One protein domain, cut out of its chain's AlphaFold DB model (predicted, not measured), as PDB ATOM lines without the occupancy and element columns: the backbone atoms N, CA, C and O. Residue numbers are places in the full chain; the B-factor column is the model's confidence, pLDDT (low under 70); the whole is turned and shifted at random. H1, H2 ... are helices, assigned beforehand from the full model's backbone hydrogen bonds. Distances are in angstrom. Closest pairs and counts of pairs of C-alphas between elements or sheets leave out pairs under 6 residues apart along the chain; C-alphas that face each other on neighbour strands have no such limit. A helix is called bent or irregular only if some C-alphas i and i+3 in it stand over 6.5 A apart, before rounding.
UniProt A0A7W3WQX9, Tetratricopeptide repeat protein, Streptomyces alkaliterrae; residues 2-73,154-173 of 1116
ATOM      1  N   SER A   2    -213.641 -10.664  46.251       33.69
ATOM      2  CA  SER A   2    -213.715 -11.088  44.849       33.69
ATOM      3  C   SER A   2    -214.550 -10.061  44.082       33.69
ATOM      4  O   SER A   2    -215.740  -9.917  44.359       33.69
ATOM      5  N   GLY A   3    -213.916  -9.297  43.192       43.78
ATOM      6  CA  GLY A   3    -214.599  -8.298  42.375       43.78
ATOM      7  C   GLY A   3    -215.597  -8.989  41.456       43.78
ATOM      8  O   GLY A   3    -215.197  -9.763  40.590       43.78
ATOM      9  N   ALA A   4    -216.890  -8.759  41.674       51.75
ATOM     10  CA  ALA A   4    -217.914  -9.190  40.736       51.75
ATOM     11  C   ALA A   4    -217.655  -8.497  39.389       51.75
ATOM     12  O   ALA A   4    -217.494  -7.275  39.345       51.75
ATOM     13  N   ALA A   5    -217.565  -9.273  38.308       59.03
ATOM     14  CA  ALA A   5    -217.385  -8.732  36.967       59.03
ATOM     15  C   ALA A   5    -218.568  -7.812  36.630       59.03
ATOM     16  O   ALA A   5    -219.726  -8.218  36.735       59.03
ATOM     17  N   ILE A   6    -218.279  -6.568  36.249       71.19
ATOM     18  CA  ILE A   6    -219.306  -5.623  35.814       71.19
ATOM     19  C   ILE A   6    -219.699  -5.961  34.380       71.19
ATOM     20  O   ILE A   6    -218.854  -5.946  33.481       71.19
ATOM     21  N   GLU A   7    -220.986  -6.188  34.148       77.81
ATOM     22  CA  GLU A   7    -221.532  -6.299  32.800       77.81
ATOM     23  C   GLU A   7    -221.757  -4.888  32.221       77.81
ATOM     24  O   GLU A   7    -222.697  -4.176  32.578       77.81
ATOM     25  N   LEU A   8    -220.822  -4.433  31.376       84.81
ATOM     26  CA  LEU A   8    -220.933  -3.144  30.685       84.81
ATOM     27  C   LEU A   8    -221.992  -3.207  29.578       84.81
ATOM     28  O   LEU A   8    -222.020  -4.191  28.832       84.81
ATOM     29  N   ARG A   9    -222.777  -2.130  29.413       85.25
ATOM     30  CA  ARG A   9    -223.640  -1.923  28.237       85.25
ATOM     31  C   ARG A   9    -222.776  -1.866  26.983       85.25
ATOM     32  O   ARG A   9    -221.639  -1.404  27.042       85.25
ATOM     33  N   ASP A  10    -223.318  -2.268  25.838       76.44
ATOM     34  CA  ASP A  10    -222.544  -2.331  24.591       76.44
ATOM     35  C   ASP A  10    -221.955  -0.968  24.179       76.44
ATOM     36  O   ASP A  10    -220.800  -0.899  23.752       76.44
ATOM     37  N   SER A  11    -222.698   0.127  24.382       77.44
ATOM     38  CA  SER A  11    -222.221   1.495  24.125       77.44
ATOM     39  C   SER A  11    -221.066   1.899  25.042       77.44
ATOM     40  O   SER A  11    -220.082   2.482  24.593       77.44
ATOM     41  N   ASP A  12    -221.169   1.546  26.320       86.75
ATOM     42  CA  ASP A  12    -220.183   1.884  27.344       86.75
ATOM     43  C   ASP A  12    -218.923   1.014  27.187       86.75
ATOM     44  O   ASP A  12    -217.803   1.475  27.401       86.75
ATOM     45  N   ARG A  13    -219.075  -0.234  26.724       86.25
ATOM     46  CA  ARG A  13    -217.959  -1.128  26.393       86.25
ATOM     47  C   ARG A  13    -217.111  -0.581  25.249       86.25
ATOM     48  O   ARG A  13    -215.889  -0.586  25.363       86.25
ATOM     49  N   ALA A  14    -217.740  -0.093  24.178       81.81
ATOM     50  CA  ALA A  14    -217.025   0.504  23.049       81.81
ATOM     51  C   ALA A  14    -216.189   1.721  23.483       81.81
ATOM     52  O   ALA A  14    -215.058   1.910  23.033       81.81
ATOM     53  N   GLU A  15    -216.715   2.521  24.407       85.69
ATOM     54  CA  GLU A  15    -216.013   3.679  24.947       85.69
ATOM     55  C   GLU A  15    -214.822   3.300  25.834       85.69
ATOM     56  O   GLU A  15    -213.742   3.889  25.713       85.69
ATOM     57  N   VAL A  16    -214.985   2.282  26.681       90.69
ATOM     58  CA  VAL A  16    -213.887   1.749  27.494       90.69
ATOM     59  C   VAL A  16    -212.782   1.163  26.614       90.69
ATOM     60  O   VAL A  16    -211.603   1.414  26.867       90.69
ATOM     61  N   GLU A  17    -213.131   0.430  25.555       89.94
ATOM     62  CA  GLU A  17    -212.154  -0.074  24.584       89.94
ATOM     63  C   GLU A  17    -211.418   1.079  23.871       89.94
ATOM     64  O   GLU A  17    -210.199   1.020  23.704       89.94
ATOM     65  N   GLY A  18    -212.109   2.179  23.548       86.50
ATOM     66  CA  GLY A  18    -211.492   3.389  22.990       86.50
ATOM     67  C   GLY A  18    -210.567   4.133  23.967       86.50
ATOM     68  O   GLY A  18    -209.536   4.682  23.566       86.50
ATOM     69  N   LEU A  19    -210.894   4.154  25.261       89.06
ATOM     70  CA  LEU A  19    -210.002   4.665  26.310       89.06
ATOM     71  C   LEU A  19    -208.755   3.781  26.442       89.06
ATOM     72  O   LEU A  19    -207.636   4.297  26.485       89.06
ATOM     73  N   LEU A  20    -208.935   2.460  26.419       90.62
ATOM     74  CA  LEU A  20    -207.852   1.488  26.501       90.62
ATOM     75  C   LEU A  20    -206.902   1.571  25.301       90.62
ATOM     76  O   LEU A  20    -205.687   1.537  25.480       90.62
ATOM     77  N   ALA A  21    -207.438   1.731  24.088       89.88
ATOM     78  CA  ALA A  21    -206.644   1.863  22.868       89.88
ATOM     79  C   ALA A  21    -205.732   3.095  22.929       89.88
ATOM     80  O   ALA A  21    -204.532   2.984  22.681       89.88
ATOM     81  N   ARG A  22    -206.274   4.247  23.354       89.38
ATOM     82  CA  ARG A  22    -205.499   5.486  23.537       89.38
ATOM     83  C   ARG A  22    -204.423   5.345  24.611       89.38
ATOM     84  O   ARG A  22    -203.307   5.821  24.422       89.38
ATOM     85  N   ALA A  23    -204.737   4.677  25.721       89.19
ATOM     86  CA  ALA A  23    -203.775   4.442  26.794       89.19
ATOM     87  C   ALA A  23    -202.628   3.514  26.353       89.19
ATOM     88  O   ALA A  23    -201.472   3.768  26.685       89.19
ATOM     89  N   VAL A  24    -202.922   2.477  25.558       87.56
ATOM     90  CA  VAL A  24    -201.903   1.590  24.974       87.56
ATOM     91  C   VAL A  24    -201.066   2.313  23.920       87.56
ATOM     92  O   VAL A  24    -199.852   2.138  23.889       87.56
ATOM     93  N   GLU A  25    -201.664   3.157  23.081       84.81
ATOM     94  CA  GLU A  25    -200.918   3.941  22.091       84.81
ATOM     95  C   GLU A  25    -199.945   4.926  22.762       84.81
ATOM     96  O   GLU A  25    -198.777   5.022  22.384       84.81
ATOM     97  N   GLU A  26    -200.402   5.604  23.817       82.94
ATOM     98  CA  GLU A  26    -199.561   6.445  24.668       82.94
ATOM     99  C   GLU A  26    -198.433   5.628  25.322       82.94
ATOM    100  O   GLU A  26    -197.303   6.104  25.423       82.94
ATOM    101  N   GLU A  27    -198.701   4.380  25.713       83.44
ATOM    102  CA  GLU A  27    -197.698   3.472  26.268       83.44
ATOM    103  C   GLU A  27    -196.623   3.078  25.247       83.44
ATOM    104  O   GLU A  27    -195.432   3.144  25.545       83.44
ATOM    105  N   VAL A  28    -197.025   2.738  24.020       79.38
ATOM    106  CA  VAL A  28    -196.107   2.432  22.909       79.38
ATOM    107  C   VAL A  28    -195.255   3.652  22.557       79.38
ATOM    108  O   VAL A  28    -194.050   3.531  22.320       79.38
ATOM    109  N   ARG A  29    -195.855   4.848  22.577       73.94
ATOM    110  CA  ARG A  29    -195.142   6.111  22.353       73.94
ATOM    111  C   ARG A  29    -194.128   6.379  23.466       73.94
ATOM    112  O   ARG A  29    -192.994   6.759  23.180       73.94
ATOM    113  N   ARG A  30    -194.499   6.123  24.726       73.62
ATOM    114  CA  ARG A  30    -193.612   6.251  25.896       73.62
ATOM    115  C   ARG A  30    -192.472   5.242  25.904       73.62
ATOM    116  O   ARG A  30    -191.377   5.597  26.332       73.62
ATOM    117  N   SER A  31    -192.696   4.014  25.440       71.94
ATOM    118  CA  SER A  31    -191.646   2.995  25.356       71.94
ATOM    119  C   SER A  31    -190.736   3.155  24.134       71.94
ATOM    120  O   SER A  31    -189.803   2.373  23.968       71.94
ATOM    121  N   GLY A  32    -190.971   4.164  23.286       67.94
ATOM    122  CA  GLY A  32    -190.181   4.405  22.079       67.94
ATOM    123  C   GLY A  32    -190.355   3.312  21.020       67.94
ATOM    124  O   GLY A  32    -189.419   3.044  20.272       67.94
ATOM    125  N   GLY A  33    -191.518   2.649  20.983       67.31
ATOM    126  CA  GLY A  33    -191.811   1.558  20.046       67.31
ATOM    127  C   GLY A  33    -191.249   0.188  20.447       67.31
ATOM    128  O   GLY A  33    -191.335  -0.751  19.663       67.31
ATOM    129  N   VAL A  34    -190.687   0.047  21.655       66.62
ATOM    130  CA  VAL A  34    -190.137  -1.227  22.165       66.62
ATOM    131  C   VAL A  34    -191.243  -2.231  22.526       66.62
ATOM    132  O   VAL A  34    -191.010  -3.437  22.546       66.62
ATOM    133  N   THR A  35    -192.454  -1.751  22.812       73.06
ATOM    134  CA  THR A  35    -193.610  -2.587  23.159       73.06
ATOM    135  C   THR A  35    -194.508  -2.792  21.942       73.06
ATOM    136  O   THR A  35    -194.939  -1.816  21.333       73.06
ATOM    137  N   ASP A  36    -194.838  -4.043  21.612       82.56
ATOM    138  CA  ASP A  36    -195.825  -4.342  20.570       82.56
ATOM    139  C   ASP A  36    -197.229  -3.931  21.048       82.56
ATOM    140  O   ASP A  36    -197.825  -4.563  21.930       82.56
ATOM    141  N   GLY A  37    -197.744  -2.841  20.475       83.31
ATOM    142  CA  GLY A  37    -199.042  -2.270  20.824       83.31
ATOM    143  C   GLY A  37    -200.217  -3.215  20.587       83.31
ATOM    144  O   GLY A  37    -201.163  -3.199  21.371       83.31
ATOM    145  N   ALA A  38    -200.156  -4.085  19.573       82.25
ATOM    146  CA  ALA A  38    -201.229  -5.040  19.294       82.25
ATOM    147  C   ALA A  38    -201.270  -6.149  20.358       82.25
ATOM    148  O   ALA A  38    -202.341  -6.530  20.846       82.25
ATOM    149  N   VAL A  39    -200.097  -6.619  20.790       84.88
ATOM    150  CA  VAL A  39    -199.980  -7.608  21.871       84.88
ATOM    151  C   VAL A  39    -200.398  -7.002  23.212       84.88
ATOM    152  O   VAL A  39    -201.165  -7.622  23.949       84.88
ATOM    153  N   LEU A  40    -199.956  -5.782  23.526       87.69
ATOM    154  CA  LEU A  40    -200.341  -5.112  24.769       87.69
ATOM    155  C   LEU A  40    -201.847  -4.818  24.807       87.69
ATOM    156  O   LEU A  40    -202.490  -5.097  25.819       87.69
ATOM    157  N   TYR A  41    -202.425  -4.341  23.699       91.25
ATOM    158  CA  TYR A  41    -203.860  -4.085  23.591       91.25
ATOM    159  C   TYR A  41    -204.689  -5.363  23.742       91.25
ATOM    160  O   TYR A  41    -205.661  -5.365  24.490       91.25
ATOM    161  N   SER A  42    -204.293  -6.477  23.113       88.12
ATOM    162  CA  SER A  42    -205.019  -7.752  23.245       88.12
ATOM    163  C   SER A  42    -205.016  -8.295  24.680       88.12
ATOM    164  O   SER A  42    -206.064  -8.710  25.179       88.12
ATOM    165  N   ARG A  43    -203.879  -8.217  25.389       88.44
ATOM    166  CA  ARG A  43    -203.784  -8.602  26.810       88.44
ATOM    167  C   ARG A  43    -204.601  -7.678  27.707       88.44
ATOM    168  O   ARG A  43    -205.304  -8.144  28.603       88.44
ATOM    169  N   ALA A  44    -204.517  -6.372  27.457       88.38
ATOM    170  CA  ALA A  44    -205.285  -5.381  28.194       88.38
ATOM    171  C   ALA A  44    -206.790  -5.608  28.001       88.38
ATOM    172  O   ALA A  44    -207.539  -5.648  28.971       88.38
ATOM    173  N   ARG A  45    -207.225  -5.873  26.767       90.00
ATOM    174  CA  ARG A  45    -208.619  -6.191  26.457       90.00
ATOM    175  C   ARG A  45    -209.093  -7.456  27.176       90.00
ATOM    176  O   ARG A  45    -210.197  -7.468  27.706       90.00
ATOM    177  N   ALA A  46    -208.258  -8.493  27.269       87.06
ATOM    178  CA  ALA A  46    -208.582  -9.702  28.031       87.06
ATOM    179  C   ALA A  46    -208.742  -9.445  29.546       87.06
ATOM    180  O   ALA A  46    -209.488 -10.158  30.211       87.06
ATOM    181  N   SER A  47    -208.093  -8.402  30.075       89.06
ATOM    182  CA  SER A  47    -208.125  -8.025  31.499       89.06
ATOM    183  C   SER A  47    -209.157  -6.927  31.818       89.06
ATOM    184  O   SER A  47    -209.199  -6.412  32.936       89.06
ATOM    185  N   LEU A  48    -210.010  -6.562  30.850       86.94
ATOM    186  CA  LEU A  48    -211.051  -5.538  31.008       86.94
ATOM    187  C   LEU A  48    -211.971  -5.753  32.216       86.94
ATOM    188  O   LEU A  48    -212.175  -4.781  32.938       86.94
ATOM    189  N   PRO A  49    -212.490  -6.967  32.492       85.06
ATOM    190  CA  PRO A  49    -213.378  -7.185  33.635       85.06
ATOM    191  C   PRO A  49    -212.735  -6.846  34.988       85.06
ATOM    192  O   PRO A  49    -213.412  -6.355  35.891       85.06
ATOM    193  N   GLU A  50    -211.425  -7.071  35.131       83.81
ATOM    194  CA  GLU A  50    -210.692  -6.731  36.354       83.81
ATOM    195  C   GLU A  50    -210.487  -5.214  36.473       83.81
ATOM    196  O   GLU A  50    -210.668  -4.637  37.547       83.81
ATOM    197  N   MET A  51    -210.157  -4.553  35.358       87.88
ATOM    198  CA  MET A  51    -209.975  -3.100  35.318       87.88
ATOM    199  C   MET A  51    -211.284  -2.356  35.596       87.88
ATOM    200  O   MET A  51    -211.290  -1.408  36.382       87.88
ATOM    201  N   THR A  52    -212.394  -2.797  34.998       85.00
ATOM    202  CA  THR A  52    -213.710  -2.169  35.173       85.00
ATOM    203  C   THR A  52    -214.244  -2.370  36.581       85.00
ATOM    204  O   THR A  52    -214.775  -1.420  37.155       85.00
ATOM    205  N   GLY A  53    -214.007  -3.539  37.192       82.06
ATOM    206  CA  GLY A  53    -214.374  -3.829  38.581       82.06
ATOM    207  C   GLY A  53    -213.858  -2.803  39.600       82.06
ATOM    208  O   GLY A  53    -214.507  -2.566  40.616       82.06
ATOM    209  N   ARG A  54    -212.734  -2.127  39.318       83.62
ATOM    210  CA  ARG A  54    -212.158  -1.086  40.194       83.62
ATOM    211  C   ARG A  54    -212.891   0.264  40.141       83.62
ATOM    212  O   ARG A  54    -212.591   1.141  40.947       83.62
ATOM    213  N   ALA A  55    -213.845   0.423  39.222       87.56
ATOM    214  CA  ALA A  55    -214.698   1.605  39.064       87.56
ATOM    215  C   ALA A  55    -216.204   1.249  39.098       87.56
ATOM    216  O   ALA A  55    -217.029   1.907  38.461       87.56
ATOM    217  N   ALA A  56    -216.565   0.170  39.809       83.75
ATOM    218  CA  ALA A  56    -217.926  -0.368  39.839       83.75
ATOM    219  C   ALA A  56    -218.964   0.574  40.446       83.75
ATOM    220  O   ALA A  56    -220.095   0.649  39.963       83.75
ATOM    221  N   GLU A  57    -218.585   1.291  41.499       81.44
ATOM    222  CA  GLU A  57    -219.488   2.183  42.223       81.44
ATOM    223  C   GLU A  57    -219.875   3.391  41.366       81.44
ATOM    224  O   GLU A  57    -221.054   3.752  41.293       81.44
ATOM    225  N   GLU A  58    -218.907   3.963  40.646       88.50
ATOM    226  CA  GLU A  58    -219.119   5.085  39.733       88.50
ATOM    227  C   GLU A  58    -219.911   4.661  38.498       88.50
ATOM    228  O   GLU A  58    -220.823   5.378  38.086       88.50
ATOM    229  N   TYR A  59    -219.631   3.470  37.953       88.56
ATOM    230  CA  TYR A  59    -220.423   2.924  36.854       88.56
ATOM    231  C   TYR A  59    -221.882   2.716  37.272       88.56
ATOM    232  O   TYR A  59    -222.794   3.126  36.562       88.56
ATOM    233  N   ALA A  60    -222.126   2.154  38.462       83.94
ATOM    234  CA  ALA A  60    -223.478   1.962  38.975       83.94
ATOM    235  C   ALA A  60    -224.204   3.297  39.229       83.94
ATOM    236  O   ALA A  60    -225.411   3.390  39.010       83.94
ATOM    237  N   ALA A  61    -223.491   4.338  39.674       80.00
ATOM    238  CA  ALA A  61    -224.049   5.681  39.833       80.00
ATOM    239  C   ALA A  61    -224.430   6.310  38.483       80.00
ATOM    240  O   ALA A  61    -225.538   6.833  38.350       80.00
ATOM    241  N   TYR A  62    -223.559   6.195  37.477       87.44
ATOM    242  CA  TYR A  62    -223.825   6.626  36.104       87.44
ATOM    243  C   TYR A  62    -225.020   5.883  35.489       87.44
ATOM    244  O   TYR A  62    -225.947   6.525  34.999       87.44
ATOM    245  N   VAL A  63    -225.058   4.552  35.585       83.94
ATOM    246  CA  VAL A  63    -226.136   3.704  35.050       83.94
ATOM    247  C   VAL A  63    -227.483   4.038  35.694       83.94
ATOM    248  O   VAL A  63    -228.464   4.236  34.981       83.94
ATOM    249  N   ARG A  64    -227.535   4.191  37.028       79.31
ATOM    250  CA  ARG A  64    -228.763   4.604  37.737       79.31
ATOM    251  C   ARG A  64    -229.251   5.980  37.287       79.31
ATOM    252  O   ARG A  64    -230.452   6.165  37.092       79.31
ATOM    253  N   ALA A  65    -228.337   6.935  37.109       77.75
ATOM    254  CA  ALA A  65    -228.682   8.266  36.622       77.75
ATOM    255  C   ALA A  65    -229.193   8.213  35.173       77.75
ATOM    256  O   ALA A  65    -230.250   8.776  34.884       77.75
ATOM    257  N   ALA A  66    -228.516   7.464  34.299       77.75
ATOM    258  CA  ALA A  66    -228.919   7.260  32.912       77.75
ATOM    259  C   ALA A  66    -230.315   6.618  32.810       77.75
ATOM    260  O   ALA A  66    -231.154   7.121  32.061       77.75
ATOM    261  N   ASP A  67    -230.604   5.591  33.618       75.12
ATOM    262  CA  ASP A  67    -231.907   4.911  33.644       75.12
ATOM    263  C   ASP A  67    -233.033   5.775  34.205       75.12
ATOM    264  O   ASP A  67    -234.160   5.738  33.705       75.12
ATOM    265  N   SER A  68    -232.730   6.611  35.201       64.56
ATOM    266  CA  SER A  68    -233.700   7.566  35.744       64.56
ATOM    267  C   SER A  68    -234.107   8.629  34.713       64.56
ATOM    268  O   SER A  68    -235.279   9.001  34.648       64.56
ATOM    269  N   THR A  69    -233.190   9.052  33.832       60.50
ATOM    270  CA  THR A  69    -233.507   9.972  32.727       60.50
ATOM    271  C   THR A  69    -234.338   9.329  31.614       60.50
ATOM    272  O   THR A  69    -235.181  10.007  31.023       60.50
ATOM    273  N   THR A  70    -234.165   8.036  31.325       56.81
ATOM    274  CA  THR A  70    -235.013   7.303  30.364       56.81
ATOM    275  C   THR A  70    -236.400   7.018  30.937       56.81
ATOM    276  O   THR A  70    -237.394   7.182  30.225       56.81
ATOM    277  N   ALA A  71    -236.493   6.668  32.225       51.06
ATOM    278  CA  ALA A  71    -237.761   6.478  32.930       51.06
ATOM    279  C   ALA A  71    -238.550   7.793  33.076       51.06
ATOM    280  O   ALA A  71    -239.761   7.798  32.865       51.06
ATOM    281  N   GLY A  72    -237.871   8.918  33.336       51.56
ATOM    282  CA  GLY A  72    -238.473  10.257  33.368       51.56
ATOM    283  C   GLY A  72    -239.078  10.679  32.024       51.56
ATOM    284  O   GLY A  72    -240.217  11.134  31.985       51.56
ATOM    285  N   ARG A  73    -238.390  10.411  30.901       49.47
ATOM    286  CA  ARG A  73    -238.933  10.663  29.547       49.47
ATOM    287  C   ARG A  73    -240.117   9.759  29.184       49.47
ATOM    288  O   ARG A  73    -240.973  10.157  28.397       49.47
ATOM    289  N   LEU A 154    -218.195  10.906  32.963       82.50
ATOM    290  CA  LEU A 154    -216.805  11.376  33.029       82.50
ATOM    291  C   LEU A 154    -216.109  10.948  34.327       82.50
ATOM    292  O   LEU A 154    -214.945  10.541  34.294       82.50
ATOM    293  N   ALA A 155    -216.813  11.002  35.460       80.12
ATOM    294  CA  ALA A 155    -216.294  10.537  36.744       80.12
ATOM    295  C   ALA A 155    -215.984   9.032  36.715       80.12
ATOM    296  O   ALA A 155    -214.905   8.624  37.145       80.12
ATOM    297  N   TRP A 156    -216.873   8.222  36.132       91.56
ATOM    298  CA  TRP A 156    -216.647   6.789  35.935       91.56
ATOM    299  C   TRP A 156    -215.443   6.499  35.025       91.56
ATOM    300  O   TRP A 156    -214.563   5.728  35.411       91.56
ATOM    301  N   LEU A 157    -215.342   7.143  33.859       89.12
ATOM    302  CA  LEU A 157    -214.214   6.934  32.939       89.12
ATOM    303  C   LEU A 157    -212.876   7.374  33.552       89.12
ATOM    304  O   LEU A 157    -211.857   6.713  33.359       89.12
ATOM    305  N   THR A 158    -212.880   8.451  34.341       85.94
ATOM    306  CA  THR A 158    -211.690   8.920  35.068       85.94
ATOM    307  C   THR A 158    -211.280   7.925  36.152       85.94
ATOM    308  O   THR A 158    -210.104   7.580  36.271       85.94
ATOM    309  N   ALA A 159    -212.246   7.419  36.920       84.44
ATOM    310  CA  ALA A 159    -212.019   6.372  37.908       84.44
ATOM    311  C   ALA A 159    -211.443   5.095  37.274       84.44
ATOM    312  O   ALA A 159    -210.513   4.504  37.829       84.44
ATOM    313  N   LEU A 160    -211.957   4.700  36.108       89.75
ATOM    314  CA  LEU A 160    -211.483   3.548  35.348       89.75
ATOM    315  C   LEU A 160    -210.049   3.735  34.837       89.75
ATOM    316  O   LEU A 160    -209.238   2.817  34.967       89.75
ATOM    317  N   ASP A 161    -209.711   4.912  34.308       88.31
ATOM    318  CA  ASP A 161    -208.346   5.213  33.860       88.31
ATOM    319  C   ASP A 161    -207.351   5.159  35.030       88.31
ATOM    320  O   ASP A 161    -206.326   4.480  34.966       88.31
ATOM    321  N   VAL A 162    -207.681   5.829  36.141       85.25
ATOM    322  CA  VAL A 162    -206.776   5.984  37.290       85.25
ATOM    323  C   VAL A 162    -206.618   4.693  38.093       85.25
ATOM    324  O   VAL A 162    -205.502   4.373  38.498       85.25
ATOM    325  N   ARG A 163    -207.702   3.951  38.346       89.00
ATOM    326  CA  ARG A 163    -207.661   2.753  39.208       89.00
ATOM    327  C   ARG A 163    -207.533   1.444  38.431       89.00
ATOM    328  O   ARG A 163    -207.003   0.477  38.981       89.00
ATOM    329  N   GLY A 164    -207.995   1.403  37.181       90.12
ATOM    330  CA  GLY A 164    -207.973   0.219  36.320       90.12
ATOM    331  C   GLY A 164    -206.828   0.239  35.312       90.12
ATOM    332  O   GLY A 164    -205.882  -0.538  35.433       90.12
ATOM    333  N   VAL A 165    -206.908   1.139  34.328       89.56
ATOM    334  CA  VAL A 165    -206.066   1.100  33.120       89.56
ATOM    335  C   VAL A 165    -204.605   1.453  33.399       89.56
ATOM    336  O   VAL A 165    -203.718   0.682  33.027       89.56
ATOM    337  N   ARG A 166    -204.316   2.570  34.081       86.88
ATOM    338  CA  ARG A 166    -202.922   2.971  34.360       86.88
ATOM    339  C   ARG A 166    -202.171   1.959  35.228       86.88
ATOM    340  O   ARG A 166    -201.080   1.569  34.814       86.88
ATOM    341  N   PRO A 167    -202.726   1.461  36.353       88.94
ATOM    342  CA  PRO A 167    -202.038   0.459  37.161       88.94
ATOM    343  C   PRO A 167    -201.786  -0.846  36.397       88.94
ATOM    344  O   PRO A 167    -200.736  -1.462  36.567       88.94
ATOM    345  N   TYR A 168    -202.712  -1.257  35.522       89.25
ATOM    346  CA  TYR A 168    -202.517  -2.431  34.671       89.25
ATOM    347  C   TYR A 168    -201.343  -2.238  33.696       89.25
ATOM    348  O   TYR A 168    -200.476  -3.106  33.591       89.25
ATOM    349  N   LEU A 169    -201.265  -1.091  33.011       87.19
ATOM    350  CA  LEU A 169    -200.154  -0.789  32.099       87.19
ATOM    351  C   LEU A 169    -198.815  -0.671  32.846       87.19
ATOM    352  O   LEU A 169    -197.796  -1.160  32.358       87.19
ATOM    353  N   GLU A 170    -198.811  -0.099  34.051       82.94
ATOM    354  CA  GLU A 170    -197.633  -0.059  34.927       82.94
ATOM    355  C   GLU A 170    -197.162  -1.458  35.336       82.94
ATOM    356  O   GLU A 170    -195.964  -1.741  35.291       82.94
ATOM    357  N   GLN A 171    -198.084  -2.368  35.652       83.00
ATOM    358  CA  GLN A 171    -197.748  -3.759  35.936       83.00
ATOM    359  C   GLN A 171    -197.183  -4.474  34.698       83.00
ATOM    360  O   GLN A 171    -196.192  -5.194  34.805       83.00
ATOM    361  N   GLN A 172    -197.746  -4.241  33.507       81.88
ATOM    362  CA  GLN A 172    -197.231  -4.828  32.262       81.88
ATOM    363  C   GLN A 172    -195.821  -4.325  31.910       81.88
ATOM    364  O   GLN A 172    -195.025  -5.093  31.369       81.88
ATOM    365  N   ARG A 173    -195.459  -3.084  32.274       75.56
ATOM    366  CA  ARG A 173    -194.080  -2.574  32.118       75.56
ATOM    367  C   ARG A 173    -193.060  -3.375  32.917       75.56
ATOM    368  O   ARG A 173    -191.951  -3.582  32.440       75.56
TER     369      ARG A 173
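Overview. This is residues 2 to 73 and 154 to 173 of the 1116 residues of the protein "Tetratricopeptide repeat protein" of Streptomyces alkaliterrae (UniProt A0A7W3WQX9). The long helix H1 and the shorter H2, folded back on it as a helical hairpin, make one part of an elongated body, and the two arms of the bent helix H5 cross H1, with the short H3 touching H5a. H4 makes an arm that leaves the body beside H5a, and its residues 64 to 73 stick out free. The printed part has 92 residues with five named helices, H1, H2, H3, H4 and H5 in chain order, and no named strand; its class is all helix. It is only just compact, close to loose, with a radius of gyration of the C-alphas of 14.4 A and spans of 51 by 28 by 18 A.

Arrangement. Residues 2 to 9 come before H1, residues 10 to 30. H2, residues 37 to 46, touches H1 and forms a helical hairpin with it: the closest C-alphas are those of Val 28 and Gly 37, 5.9 A apart, and the two run opposite ways at a tilt of 38 degrees, only just steep. H3, residues 48 to 53, is near H1 and meets H2 only through their link. H4, residues 56 to 73, meets H3 only through their link and is apart from H1 and H2. H5, residues 154 to 173, was assigned as one helix by its hydrogen bonds but is bent, with C-alphas 163 and 166 6.8 A apart; its arms H5a, residues 154 to 163, and H5b, residues 166 to 173, stand at a shallow tilt of 31 degrees. H4 touches H5a with residues 58 to 62 alone, closest at the C-alphas of Glu 58 and Trp 156, 4.8 A, opposite ways at a shallow tilt of 15 degrees. H3 and H5a only just touch, with 3 pairs of C-alphas within 8 A, closest at Thr 52 and Leu 160, 6.1 A; at 73 degrees they are only just about perpendicular. H1 and H5b only just touch, with 3 such pairs, through residues 23 to 27 of H1 alone; the closest C-alphas are those of Glu 27 and Leu 169, 7.6 A, at a steep tilt of 47 degrees, the same way. In H1, H2, H3, H4, H5a and H5b every O i to N i+4 pair is within hydrogen-bond range.

Along the chain. H1 begins at C-alpha 10, (-222.544, -2.331, 24.591), and is 30.2 A long from first to last C-alpha. H2 is 14.1 A, H3 8.4 A and H4 25.9 A, H4 ending at C-alpha 73, (-238.933, 10.663, 29.547). H5a is 14.0 A and H5b 10.7 A, ending at C-alpha 173, (-194.080, -2.574, 32.118).

Size, cuts and confidence. The two C-alphas farthest apart, those of Val 34 and Gly 72, are 50.9 A apart. Residues 74 to 153 are not printed, and C-alphas 73 and 154 are 22.4 A apart across the cut. Of the links printed whole, H2 to H3 and H3 to H4 are tight and H1 to H2 is short. Mean pLDDT of the printed part is 80.4; residues 2 to 5, 32 to 34 and 68 to 73 are under 70.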